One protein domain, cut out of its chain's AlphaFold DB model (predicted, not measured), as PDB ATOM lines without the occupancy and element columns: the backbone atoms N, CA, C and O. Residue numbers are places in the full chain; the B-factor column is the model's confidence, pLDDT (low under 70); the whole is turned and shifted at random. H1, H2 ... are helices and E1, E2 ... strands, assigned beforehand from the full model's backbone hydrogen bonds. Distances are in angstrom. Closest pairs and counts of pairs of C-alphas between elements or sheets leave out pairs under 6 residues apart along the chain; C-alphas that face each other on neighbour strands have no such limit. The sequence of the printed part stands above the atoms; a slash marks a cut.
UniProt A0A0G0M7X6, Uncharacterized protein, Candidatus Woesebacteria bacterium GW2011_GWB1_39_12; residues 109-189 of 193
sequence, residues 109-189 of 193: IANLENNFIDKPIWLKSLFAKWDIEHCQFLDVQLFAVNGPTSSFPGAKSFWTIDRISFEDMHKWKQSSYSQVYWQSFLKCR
ATOM      1  N   ILE A 109      -2.646  -1.177 -29.646       87.88
ATOM      2  CA  ILE A 109      -3.701  -0.642 -28.788       87.88
ATOM      3  C   ILE A 109      -3.845  -1.583 -27.593       87.88
ATOM      4  O   ILE A 109      -4.342  -2.696 -27.732       87.88
ATOM      5  N   ALA A 110      -3.401  -1.138 -26.424       86.44
ATOM      6  CA  ALA A 110      -3.501  -1.906 -25.190       86.44
ATOM      7  C   ALA A 110      -4.792  -1.559 -24.439       86.44
ATOM      8  O   ALA A 110      -5.170  -0.388 -24.367       86.44
ATOM      9  N   ASN A 111      -5.432  -2.562 -23.827       88.94
ATOM     10  CA  ASN A 111      -6.408  -2.311 -22.768       88.94
ATOM     11  C   ASN A 111      -5.648  -2.019 -21.468       88.94
ATOM     12  O   ASN A 111      -4.949  -2.880 -20.937       88.94
ATOM     13  N   LEU A 112      -5.764  -0.793 -20.974       87.31
ATOM     14  CA  LEU A 112      -5.023  -0.283 -19.824       87.31
ATOM     15  C   LEU A 112      -5.802  -0.384 -18.509       87.31
ATOM     16  O   LEU A 112      -5.259  -0.024 -17.462       87.31
ATOM     17  N   GLU A 113      -7.061  -0.829 -18.544       81.81
ATOM     18  CA  GLU A 113      -7.950  -0.823 -17.377       81.81
ATOM     19  C   GLU A 113      -7.519  -1.786 -16.260       81.81
ATOM     20  O   GLU A 113      -7.849  -1.573 -15.097       81.81
ATOM     21  N   ASN A 114      -6.781  -2.843 -16.603       77.06
ATOM     22  CA  ASN A 114      -6.376  -3.877 -15.648       77.06
ATOM     23  C   ASN A 114      -5.173  -3.458 -14.793       77.06
ATOM     24  O   ASN A 114      -4.762  -4.187 -13.900       77.06
ATOM     25  N   ASN A 115      -4.592  -2.290 -15.067       76.88
ATOM     26  CA  ASN A 115      -3.397  -1.798 -14.388       76.88
ATOM     27  C   ASN A 115      -3.712  -0.755 -13.302       76.88
ATOM     28  O   ASN A 115      -2.787  -0.111 -12.812       76.88
ATOM     29  N   PHE A 116      -4.986  -0.526 -12.976       80.62
ATOM     30  CA  PHE A 116      -5.381   0.373 -11.890       80.62
ATOM     31  C   PHE A 116      -5.307  -0.352 -10.549       80.62
ATOM     32  O   PHE A 116      -5.752  -1.492 -10.452       80.62
ATOM     33  N   ILE A 117      -4.805   0.334  -9.518       80.25
ATOM     34  CA  ILE A 117      -4.920  -0.141  -8.131       80.25
ATOM     35  C   ILE A 117      -6.400  -0.147  -7.725       80.25
ATOM     36  O   ILE A 117      -6.926  -1.189  -7.355       80.25
ATOM     37  N   ASP A 118      -7.081   0.990  -7.915       79.25
ATOM     38  CA  ASP A 118      -8.514   1.152  -7.657       79.25
ATOM     39  C   ASP A 118      -9.237   1.641  -8.917       79.25
ATOM     40  O   ASP A 118      -9.356   2.848  -9.188       79.25
ATOM     41  N   LYS A 119      -9.718   0.683  -9.724       79.31
ATOM     42  CA  LYS A 119     -10.457   0.986 -10.957       79.31
ATOM     43  C   LYS A 119     -11.746   1.753 -10.625       79.31
ATOM     44  O   LYS A 119     -12.552   1.272  -9.828       79.31
ATOM     45  N   PRO A 120     -12.010   2.912 -11.256       76.81
ATOM     46  CA  PRO A 120     -13.260   3.628 -11.036       76.81
ATOM     47  C   PRO A 120     -14.460   2.793 -11.473       76.81
ATOM     48  O   PRO A 120     -14.483   2.281 -12.588       76.81
ATOM     49  N   ILE A 121     -15.499   2.751 -10.636       79.06
ATOM     50  CA  ILE A 121     -16.735   1.988 -10.895       79.06
ATOM     51  C   ILE A 121     -17.392   2.375 -12.230       79.06
ATOM     52  O   ILE A 121     -17.991   1.539 -12.900       79.06
ATOM     53  N   TRP A 122     -17.276   3.640 -12.636       77.81
ATOM     54  CA  TRP A 122     -17.857   4.120 -13.886       77.81
ATOM     55  C   TRP A 122     -17.059   3.698 -15.129       77.81
ATOM     56  O   TRP A 122     -17.627   3.718 -16.218       77.81
ATOM     57  N   LEU A 123     -15.775   3.338 -15.004       80.38
ATOM     58  CA  LEU A 123     -14.902   3.008 -16.133       80.38
ATOM     59  C   LEU A 123     -15.101   1.542 -16.531       80.38
ATOM     60  O   LEU A 123     -14.732   0.623 -15.797       80.38
ATOM     61  N   LYS A 124     -15.667   1.330 -17.721       84.62
ATOM     62  CA  LYS A 124     -15.862  -0.000 -18.301       84.62
ATOM     63  C   LYS A 124     -14.608  -0.520 -18.988       84.62
ATOM     64  O   LYS A 124     -14.361  -1.709 -18.884       84.62
ATOM     65  N   SER A 125     -13.902   0.334 -19.725       87.81
ATOM     66  CA  SER A 125     -12.650  -0.013 -20.405       87.81
ATOM     67  C   SER A 125     -11.869   1.240 -20.813       87.81
ATOM     68  O   SER A 125     -12.438   2.326 -20.963       87.81
ATOM     69  N   LEU A 126     -10.553   1.082 -20.979       88.94
ATOM     70  CA  LEU A 126      -9.618   2.137 -21.371       88.94
ATOM     71  C   LEU A 126      -8.643   1.582 -22.404       88.94
ATOM     72  O   LEU A 126      -7.836   0.716 -22.076       88.94
ATOM     73  N   PHE A 127      -8.672   2.110 -23.620       92.06
ATOM     74  CA  PHE A 127      -7.761   1.710 -24.688       92.06
ATOM     75  C   PHE A 127      -6.845   2.860 -25.067       92.06
ATOM     76  O   PHE A 127      -7.269   4.012 -25.069       92.06
ATOM     77  N   ALA A 128      -5.595   2.557 -25.399       93.75
ATOM     78  CA  ALA A 128      -4.690   3.548 -25.960       93.75
ATOM     79  C   ALA A 128      -3.565   2.897 -26.760       93.75
ATOM     80  O   ALA A 128      -3.187   1.751 -26.502       93.75
ATOM     81  N   LYS A 129      -2.993   3.658 -27.690       95.19
ATOM     82  CA  LYS A 129      -1.824   3.263 -28.472       95.19
ATOM     83  C   LYS A 129      -0.542   3.721 -27.781       95.19
ATOM     84  O   LYS A 129      -0.419   4.894 -27.439       95.19
ATOM     85  N   TRP A 130       0.418   2.818 -27.590       94.56
ATOM     86  CA  TRP A 130       1.709   3.170 -26.990       94.56
ATOM     87  C   TRP A 130       2.652   3.825 -28.008       94.56
ATOM     88  O   TRP A 130       3.020   3.201 -29.010       94.56
ATOM     89  N   ASP A 131       3.051   5.065 -27.731       93.81
ATOM     90  CA  ASP A 131       4.061   5.828 -28.461       93.81
ATOM     91  C   ASP A 131       5.355   5.874 -27.644       93.81
ATOM     92  O   ASP A 131       5.528   6.644 -26.695       93.81
ATOM     93  N   ILE A 132       6.261   4.984 -28.031       92.25
ATOM     94  CA  ILE A 132       7.522   4.745 -27.341       92.25
ATOM     95  C   ILE A 132       8.509   5.909 -27.482       92.25
ATOM     96  O   ILE A 132       9.283   6.159 -26.560       92.25
ATOM     97  N   GLU A 133       8.491   6.621 -28.608       89.69
ATOM     98  CA  GLU A 133       9.478   7.668 -28.908       89.69
ATOM     99  C   GLU A 133       9.282   8.884 -28.004       89.69
ATOM    100  O   GLU A 133      10.252   9.498 -27.562       89.69
ATOM    101  N   HIS A 134       8.024   9.168 -27.659       91.25
ATOM    102  CA  HIS A 134       7.633  10.303 -26.824       91.25
ATOM    103  C   HIS A 134       7.163   9.896 -25.420       91.25
ATOM    104  O   HIS A 134       6.658  10.740 -24.678       91.25
ATOM    105  N   CYS A 135       7.298   8.616 -25.051       93.25
ATOM    106  CA  CYS A 135       6.895   8.091 -23.743       93.25
ATOM    107  C   CYS A 135       5.449   8.482 -23.373       93.25
ATOM    108  O   CYS A 135       5.167   9.021 -22.294       93.25
ATOM    109  N   GLN A 136       4.517   8.261 -24.301       94.12
ATOM    110  CA  GLN A 136       3.127   8.691 -24.164       94.12
ATOM    111  C   GLN A 136       2.147   7.683 -24.764       94.12
ATOM    112  O   GLN A 136       2.494   6.794 -25.537       94.12
ATOM    113  N   PHE A 137       0.885   7.852 -24.406       93.31
ATOM    114  CA  PHE A 137      -0.249   7.157 -24.981       93.31
ATOM    115  C   PHE A 137      -0.985   8.084 -25.937       93.31
ATOM    116  O   PHE A 137      -1.257   9.233 -25.592       93.31
ATOM    117  N   LEU A 138      -1.317   7.568 -27.114       94.44
ATOM    118  CA  LEU A 138      -2.087   8.244 -28.154       94.44
ATOM    119  C   LEU A 138      -3.467   7.603 -28.295       94.44
ATOM    120  O   LEU A 138      -3.673   6.463 -27.863       94.44
ATOM    121  N   ASP A 139      -4.387   8.330 -28.931       91.88
ATOM    122  CA  ASP A 139      -5.726   7.847 -29.291       91.88
ATOM    123  C   ASP A 139      -6.454   7.215 -28.097       91.88
ATOM    124  O   ASP A 139      -7.031   6.128 -28.191       91.88
ATOM    125  N   VAL A 140      -6.373   7.864 -26.933       89.81
ATOM    126  CA  VAL A 140      -6.885   7.301 -25.686       89.81
ATOM    127  C   VAL A 140      -8.405   7.312 -25.726       89.81
ATOM    128  O   VAL A 140      -9.023   8.367 -25.858       89.81
ATOM    129  N   GLN A 141      -9.006   6.140 -25.578       88.88
ATOM    130  CA  GLN A 141     -10.440   5.908 -25.645       88.88
ATOM    131  C   GLN A 141     -10.951   5.365 -24.318       88.88
ATOM    132  O   GLN A 141     -10.459   4.354 -23.816       88.88
ATOM    133  N   LEU A 142     -11.962   6.024 -23.766       86.38
ATOM    134  CA  LEU A 142     -12.560   5.676 -22.484       86.38
ATOM    135  C   LEU A 142     -14.014   5.310 -22.676       86.38
ATOM    136  O   LEU A 142     -14.764   6.098 -23.246       86.38
ATOM    137  N   PHE A 143     -14.421   4.168 -22.137       84.44
ATOM    138  CA  PHE A 143     -15.805   3.726 -22.183       84.44
ATOM    139  C   PHE A 143     -16.389   3.697 -20.775       84.44
ATOM    140  O   PHE A 143     -15.798   3.108 -19.867       84.44
ATOM    141  N   ALA A 144     -17.553   4.316 -20.585       79.88
ATOM    142  CA  ALA A 144     -18.282   4.255 -19.320       79.88
ATOM    143  C   ALA A 144     -19.232   3.054 -19.253       79.88
ATOM    144  O   ALA A 144     -19.710   2.537 -20.266       79.88
ATOM    145  N   VAL A 145     -19.546   2.635 -18.029       75.75
ATOM    146  CA  VAL A 145     -20.674   1.745 -17.749       75.75
ATOM    147  C   VAL A 145     -21.972   2.506 -18.034       75.75
ATOM    148  O   VAL A 145     -22.207   3.576 -17.477       75.75
ATOM    149  N   ASN A 146     -22.838   1.947 -18.883       61.97
ATOM    150  CA  ASN A 146     -24.194   2.462 -19.063       61.97
ATOM    151  C   ASN A 146     -24.996   2.156 -17.789       61.97
ATOM    152  O   ASN A 146     -25.369   1.008 -17.563       61.97
ATOM    153  N   GLY A 147     -25.227   3.159 -16.940       51.44
ATOM    154  CA  GLY A 147     -25.976   2.996 -15.695       51.44
ATOM    155  C   GLY A 147     -26.673   4.288 -15.246       51.44
ATOM    156  O   GLY A 147     -26.163   5.381 -15.504       51.44
ATOM    157  N   PRO A 148     -27.826   4.186 -14.556       43.44
ATOM    158  CA  PRO A 148     -28.650   5.331 -14.144       43.44
ATOM    159  C   PRO A 148     -28.003   6.220 -13.063       43.44
ATOM    160  O   PRO A 148     -28.539   7.269 -12.729       43.44
ATOM    161  N   THR A 149     -26.850   5.827 -12.519       46.38
ATOM    162  CA  THR A 149     -26.157   6.486 -11.400       46.38
ATOM    163  C   THR A 149     -24.986   7.378 -11.816       46.38
ATOM    164  O   THR A 149     -24.219   7.818 -10.958       46.38
ATOM    165  N   SER A 150     -24.812   7.680 -13.108       47.31
ATOM    166  CA  SER A 150     -23.758   8.613 -13.521       47.31
ATOM    167  C   SER A 150     -24.133  10.053 -13.141       47.31
ATOM    168  O   SER A 150     -24.836  10.760 -13.851       47.31
ATOM    169  N   SER A 151     -23.609  10.529 -12.011       48.28
ATOM    170  CA  SER A 151     -23.612  11.948 -11.621       48.28
ATOM    171  C   SER A 151     -22.707  12.823 -12.513       48.28
ATOM    172  O   SER A 151     -22.453  13.985 -12.204       48.28
ATOM    173  N   PHE A 152     -22.224  12.276 -13.636       51.16
ATOM    174  CA  PHE A 152     -21.510  12.991 -14.686       51.16
ATOM    175  C   PHE A 152     -22.522  13.532 -15.713       51.16
ATOM    176  O   PHE A 152     -23.151  12.751 -16.427       51.16
ATOM    177  N   PRO A 153     -22.697  14.860 -15.822       39.59
ATOM    178  CA  PRO A 153     -23.713  15.435 -16.691       39.59
ATOM    179  C   PRO A 153     -23.307  15.316 -18.171       39.59
ATOM    180  O   PRO A 153     -22.302  15.890 -18.589       39.59
ATOM    181  N   GLY A 154     -24.118  14.607 -18.971       46.69
ATOM    182  CA  GLY A 154     -24.020  14.565 -20.442       46.69
ATOM    183  C   GLY A 154     -23.542  13.242 -21.052       46.69
ATOM    184  O   GLY A 154     -22.682  13.277 -21.927       46.69
ATOM    185  N   ALA A 155     -24.094  12.113 -20.588       45.56
ATOM    186  CA  ALA A 155     -23.765  10.719 -20.910       45.56
ATOM    187  C   ALA A 155     -23.472  10.411 -22.395       45.56
ATOM    188  O   ALA A 155     -24.292   9.845 -23.117       45.56
ATOM    189  N   LYS A 156     -22.249  10.702 -22.838       54.59
ATOM    190  CA  LYS A 156     -21.593   9.878 -23.845       54.59
ATOM    191  C   LYS A 156     -20.995   8.691 -23.110       54.59
ATOM    192  O   LYS A 156     -20.262   8.862 -22.145       54.59
ATOM    193  N   SER A 157     -21.294   7.487 -23.578       68.12
ATOM    194  CA  SER A 157     -20.671   6.241 -23.117       68.12
ATOM    195  C   SER A 157     -19.191   6.135 -23.512       68.12
ATOM    196  O   SER A 157     -18.569   5.104 -23.264       68.12
ATOM    197  N   PHE A 158     -18.644   7.181 -24.141       75.88
ATOM    198  CA  PHE A 158     -17.369   7.192 -24.829       75.88
ATOM    199  C   PHE A 158     -16.721   8.581 -24.794       75.88
ATOM    200  O   PHE A 158     -17.372   9.578 -25.123       75.88
ATOM    201  N   TRP A 159     -15.431   8.633 -24.467       80.38
ATOM    202  CA  TRP A 159     -14.606   9.834 -24.576       80.38
ATOM    203  C   TRP A 159     -13.263   9.541 -25.230       80.38
ATOM    204  O   TRP A 159     -12.722   8.444 -25.093       80.38
ATOM    205  N   THR A 160     -12.700  10.565 -25.870       83.31
ATOM    206  CA  THR A 160     -11.373  10.516 -26.480       83.31
ATOM    207  C   THR A 160     -10.442  11.570 -25.894       83.31
ATOM    208  O   THR A 160     -10.862  12.675 -25.541       83.31
ATOM    209  N   ILE A 161      -9.163  11.219 -25.777       86.19
ATOM    210  CA  ILE A 161      -8.074  12.134 -25.431       86.19
ATOM    211  C   ILE A 161      -6.944  11.890 -26.434       86.19
ATOM    212  O   ILE A 161      -6.445  10.773 -26.540       86.19
ATOM    213  N   ASP A 162      -6.532  12.944 -27.145       88.31
ATOM    214  CA  ASP A 162      -5.531  12.852 -28.220       88.31
ATOM    215  C   ASP A 162      -4.214  12.230 -27.720       88.31
ATOM    216  O   ASP A 162      -3.637  11.360 -28.371       88.31
ATOM    217  N   ARG A 163      -3.751  12.668 -26.538       91.00
ATOM    218  CA  ARG A 163      -2.529  12.164 -25.902       91.00
ATOM    219  C   ARG A 163      -2.523  12.285 -24.379       91.00
ATOM    220  O   ARG A 163      -3.030  13.266 -23.823       91.00
ATOM    221  N   ILE A 164      -1.868  11.336 -23.714       89.12
ATOM    222  CA  ILE A 164      -1.584  11.335 -22.269       89.12
ATOM    223  C   ILE A 164      -0.144  10.863 -22.054       89.12
ATOM    224  O   ILE A 164       0.235   9.817 -22.572       89.12
ATOM    225  N   SER A 165       0.664  11.600 -21.287       91.25
ATOM    226  CA  SER A 165       2.037  11.172 -20.981       91.25
ATOM    227  C   SER A 165       2.046   9.885 -20.145       91.25
ATOM    228  O   SER A 165       1.097   9.609 -19.406       91.25
ATOM    229  N   PHE A 166       3.122   9.094 -20.218       91.56
ATOM    230  CA  PHE A 166       3.274   7.945 -19.321       91.56
ATOM    231  C   PHE A 166       3.190   8.366 -17.851       91.56
ATOM    232  O   PHE A 166       2.539   7.684 -17.071       91.56
ATOM    233  N   GLU A 167       3.800   9.492 -17.476       88.75
ATOM    234  CA  GLU A 167       3.815   9.959 -16.088       88.75
ATOM    235  C   GLU A 167       2.404  10.292 -15.581       88.75
ATOM    236  O   GLU A 167       2.028   9.882 -14.483       88.75
ATOM    237  N   ASP A 168       1.591  10.966 -16.401       87.06
ATOM    238  CA  ASP A 168       0.193  11.241 -16.068       87.06
ATOM    239  C   ASP A 168      -0.598   9.937 -15.923       87.06
ATOM    240  O   ASP A 168      -1.293   9.751 -14.927       87.06
ATOM    241  N   MET A 169      -0.455   9.010 -16.880       86.31
ATOM    242  CA  MET A 169      -1.088   7.683 -16.848       86.31
ATOM    243  C   MET A 169      -0.626   6.854 -15.642       86.31
ATOM    244  O   MET A 169      -1.387   6.071 -15.076       86.31
ATOM    245  N   HIS A 170       0.626   7.003 -15.237       86.25
ATOM    246  CA  HIS A 170       1.187   6.282 -14.115       86.25
ATOM    247  C   HIS A 170       0.633   6.798 -12.787       86.25
ATOM    248  O   HIS A 170       0.130   5.997 -11.990       86.25
ATOM    249  N   LYS A 171       0.660   8.119 -12.572       83.62
ATOM    250  CA  LYS A 171       0.021   8.774 -11.417       83.62
ATOM    251  C   LYS A 171      -1.455   8.411 -11.345       83.62
ATOM    252  O   LYS A 171      -1.994   8.151 -10.273       83.62
ATOM    253  N   TRP A 172      -2.093   8.337 -12.507       80.44
ATOM    254  CA  TRP A 172      -3.485   7.962 -12.630       80.44
ATOM    255  C   TRP A 172      -3.789   6.557 -12.120       80.44
ATOM    256  O   TRP A 172      -4.711   6.381 -11.326       80.44
ATOM    257  N   LYS A 173      -3.002   5.570 -12.560       80.25
ATOM    258  CA  LYS A 173      -3.158   4.157 -12.189       80.25
ATOM    259  C   LYS A 173      -2.871   3.889 -10.713       80.25
ATOM    260  O   LYS A 173      -3.459   2.971 -10.147       80.25
ATOM    261  N   GLN A 174      -1.995   4.689 -10.105       81.75
ATOM    262  CA  GLN A 174      -1.601   4.555  -8.702       81.75
ATOM    263  C   GLN A 174      -2.452   5.366  -7.710       81.75
ATOM    264  O   GLN A 174      -2.257   5.238  -6.504       81.75
ATOM    265  N   SER A 175      -3.380   6.208  -8.173       78.12
ATOM    266  CA  SER A 175      -4.181   7.048  -7.276       78.12
ATOM    267  C   SER A 175      -5.258   6.241  -6.541       78.12
ATOM    268  O   SER A 175      -6.176   5.718  -7.170       78.12
ATOM    269  N   SER A 176      -5.194   6.218  -5.206       68.94
ATOM    270  CA  SER A 176      -6.221   5.640  -4.319       68.94
ATOM    271  C   SER A 176      -7.531   6.441  -4.304       68.94
ATOM    272  O   SER A 176      -8.597   5.917  -4.001       68.94
ATOM    273  N   TYR A 177      -7.481   7.719  -4.695       66.56
ATOM    274  CA  TYR A 177      -8.651   8.584  -4.881       66.56
ATOM    275  C   TYR A 177      -8.935   8.785  -6.359       66.56
ATOM    276  O   TYR A 177      -9.170   9.912  -6.817       66.56
ATOM    277  N   SER A 178      -8.883   7.686  -7.115       62.44
ATOM    278  CA  SER A 178      -8.968   7.718  -8.566       62.44
ATOM    279  C   SER A 178     -10.143   8.600  -8.999       62.44
ATOM    280  O   SER A 178      -9.933   9.528  -9.776       62.44
ATOM    281  N   GLN A 179     -11.354   8.427  -8.449       61.47
ATOM    282  CA  GLN A 179     -12.549   9.203  -8.833       61.47
ATOM    283  C   GLN A 179     -12.380  10.737  -8.804       61.47
ATOM    284  O   GLN A 179     -12.830  11.405  -9.737       61.47
ATOM    285  N   VAL A 180     -11.732  11.306  -7.780       65.06
ATOM    286  CA  VAL A 180     -11.535  12.768  -7.655       65.06
ATOM    287  C   VAL A 180     -10.485  13.257  -8.652       65.06
ATOM    288  O   VAL A 180     -10.666  14.289  -9.309       65.06
ATOM    289  N   TYR A 181      -9.413  12.477  -8.816       66.62
ATOM    290  CA  TYR A 181      -8.394  12.733  -9.831       66.62
ATOM    291  C   TYR A 181      -9.009  12.704 -11.234       66.62
ATOM    292  O   TYR A 181      -8.795  13.624 -12.016       66.62
ATOM    293  N   TRP A 182      -9.857  11.713 -11.520       64.94
ATOM    294  CA  TRP A 182     -10.611  11.596 -12.765       64.94
ATOM    295  C   TRP A 182     -11.494  12.816 -13.001       64.94
ATOM    296  O   TRP A 182     -11.379  13.441 -14.046       64.94
ATOM    297  N   GLN A 183     -12.327  13.222 -12.043       65.19
ATOM    298  CA  GLN A 183     -13.176  14.405 -12.212       65.19
ATOM    299  C   GLN A 183     -12.377  15.671 -12.535       65.19
ATOM    300  O   GLN A 183     -12.807  16.460 -13.374       65.19
ATOM    301  N   SER A 184     -11.219  15.855 -11.908       68.38
ATOM    302  CA  SER A 184     -10.374  17.033 -12.130       68.38
ATOM    303  C   SER A 184      -9.626  16.956 -13.467       68.38
ATOM    304  O   SER A 184      -9.680  17.894 -14.259       68.38
ATOM    305  N   PHE A 185      -8.991  15.818 -13.761       68.88
ATOM    306  CA  PHE A 185      -8.216  15.585 -14.984       68.88
ATOM    307  C   PHE A 185      -9.096  15.612 -16.241       68.88
ATOM    308  O   PHE A 185      -8.757  16.247 -17.242       68.88
ATOM    309  N   LEU A 186     -10.261  14.964 -16.175       67.12
ATOM    310  CA  LEU A 186     -11.201  14.855 -17.287       67.12
ATOM    311  C   LEU A 186     -11.875  16.194 -17.623       67.12
ATOM    312  O   LEU A 186     -12.037  16.516 -18.802       67.12
ATOM    313  N   LYS A 187     -12.221  17.010 -16.613       64.56
ATOM    314  CA  LYS A 187     -12.832  18.340 -16.819       64.56
ATOM    315  C   LYS A 187     -11.959  19.272 -17.660       64.56
ATOM    316  O   LYS A 187     -12.494  20.088 -18.401       64.56
ATOM    317  N   CYS A 188     -10.637  19.149 -17.560       58.66
ATOM    318  CA  CYS A 188      -9.705  20.049 -18.234       58.66
ATOM    319  C   CYS A 188      -9.324  19.624 -19.659       58.66
ATOM    320  O   CYS A 188      -8.724  20.428 -20.369       58.66
ATOM    321  N   ARG A 189      -9.603  18.380 -20.085       63.81
ATOM    322  CA  ARG A 189      -9.033  17.829 -21.334       63.81
ATOM    323  C   ARG A 189     -10.020  17.228 -22.322       63.81
ATOM    324  O   ARG A 189      -9.623  16.946 -23.451       63.81
TER     325      ARG A 189
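AT A GLANCE: This is residues 109 to 189 of the 193 residues of an uncharacterized protein of Candidatus Woesebacteria bacterium GW2011_GWB1_39_12 (UniProt A0A0G0M7X6). A long, strongly twisted sheet, E1 to E4, forms a slab with two short helices, H1 and H2, side by side in a loose pair that only grazes it. The turn between E2 and E3 makes one end of the longest axis and the long link 145 to 157 the other. The printed part has 81 residues, with four named strands and two named helices that follow along the chain as E1 E2 E3 E4 H1 H2; the sheet runs E1 E2 E3 E4, antiparallel throughout, and the class is mixed, helices and strands. The whole is compact, with a radius of gyration of the C-alphas of 12.3 A, yet elongated in outline, spanning 41 by 24 by 24 A.

IN THESE COORDINATES: E2 is residues 123 to 131, 22.8 A long; E3 is 136 to 144, 22.4 A; E4 is 158 to 165, 20.2 A. E1, residues 109 to 111, spans 6.8 A from C-alpha 109 at (-3.701, -0.642, -28.788). H1 is residues 166 to 174, 12.2 A; H2 is 178 to 189, 16.3 A, ending at C-alpha 189 at (-9.033, 17.829, -21.334).

HOW THE PARTS SIT: The four strands form a meander, each the antiparallel neighbour of the one before. In the hairpin E2 and E3, N 127 and O 141 are 2.9 A apart; in E3 and E4, N 140 and O 161 are 2.9 A apart; in E1 and E2, N 110 and O 128 are 2.9 A apart. E3 bends by 68 degrees at residue 139 and E4 by 68 degrees at 162, where their C-alphas face each other at 5.1 A. H1 only grazes the sheet with residues 166 to 170; its closest C-alphas to E3 are Phe 166 and Gln 136, 4.9 A. H2 only grazes it with residues 179 to 189; its closest C-alphas to E4 are Arg 189 and Ile 161, 7.1 A. H1 and H2 are close but not clearly touching, the C-alphas of Trp 172 and Ser 178 being 6.8 A apart, at a shallow tilt of 31 degrees, opposite ways. Every O i to N i+4 pair is within hydrogen-bond range in H1, and 6 of 8 in H2.

THE WHOLE: The C-alphas farthest apart, Glu 133 and Pro 148, are 41.0 A apart. The printed part has no cut; the links E1 to E2 and E3 to E4 are long. The mean pLDDT of the printed part is 77.1, with residues 146 to 157 and 176 to 189 under 70.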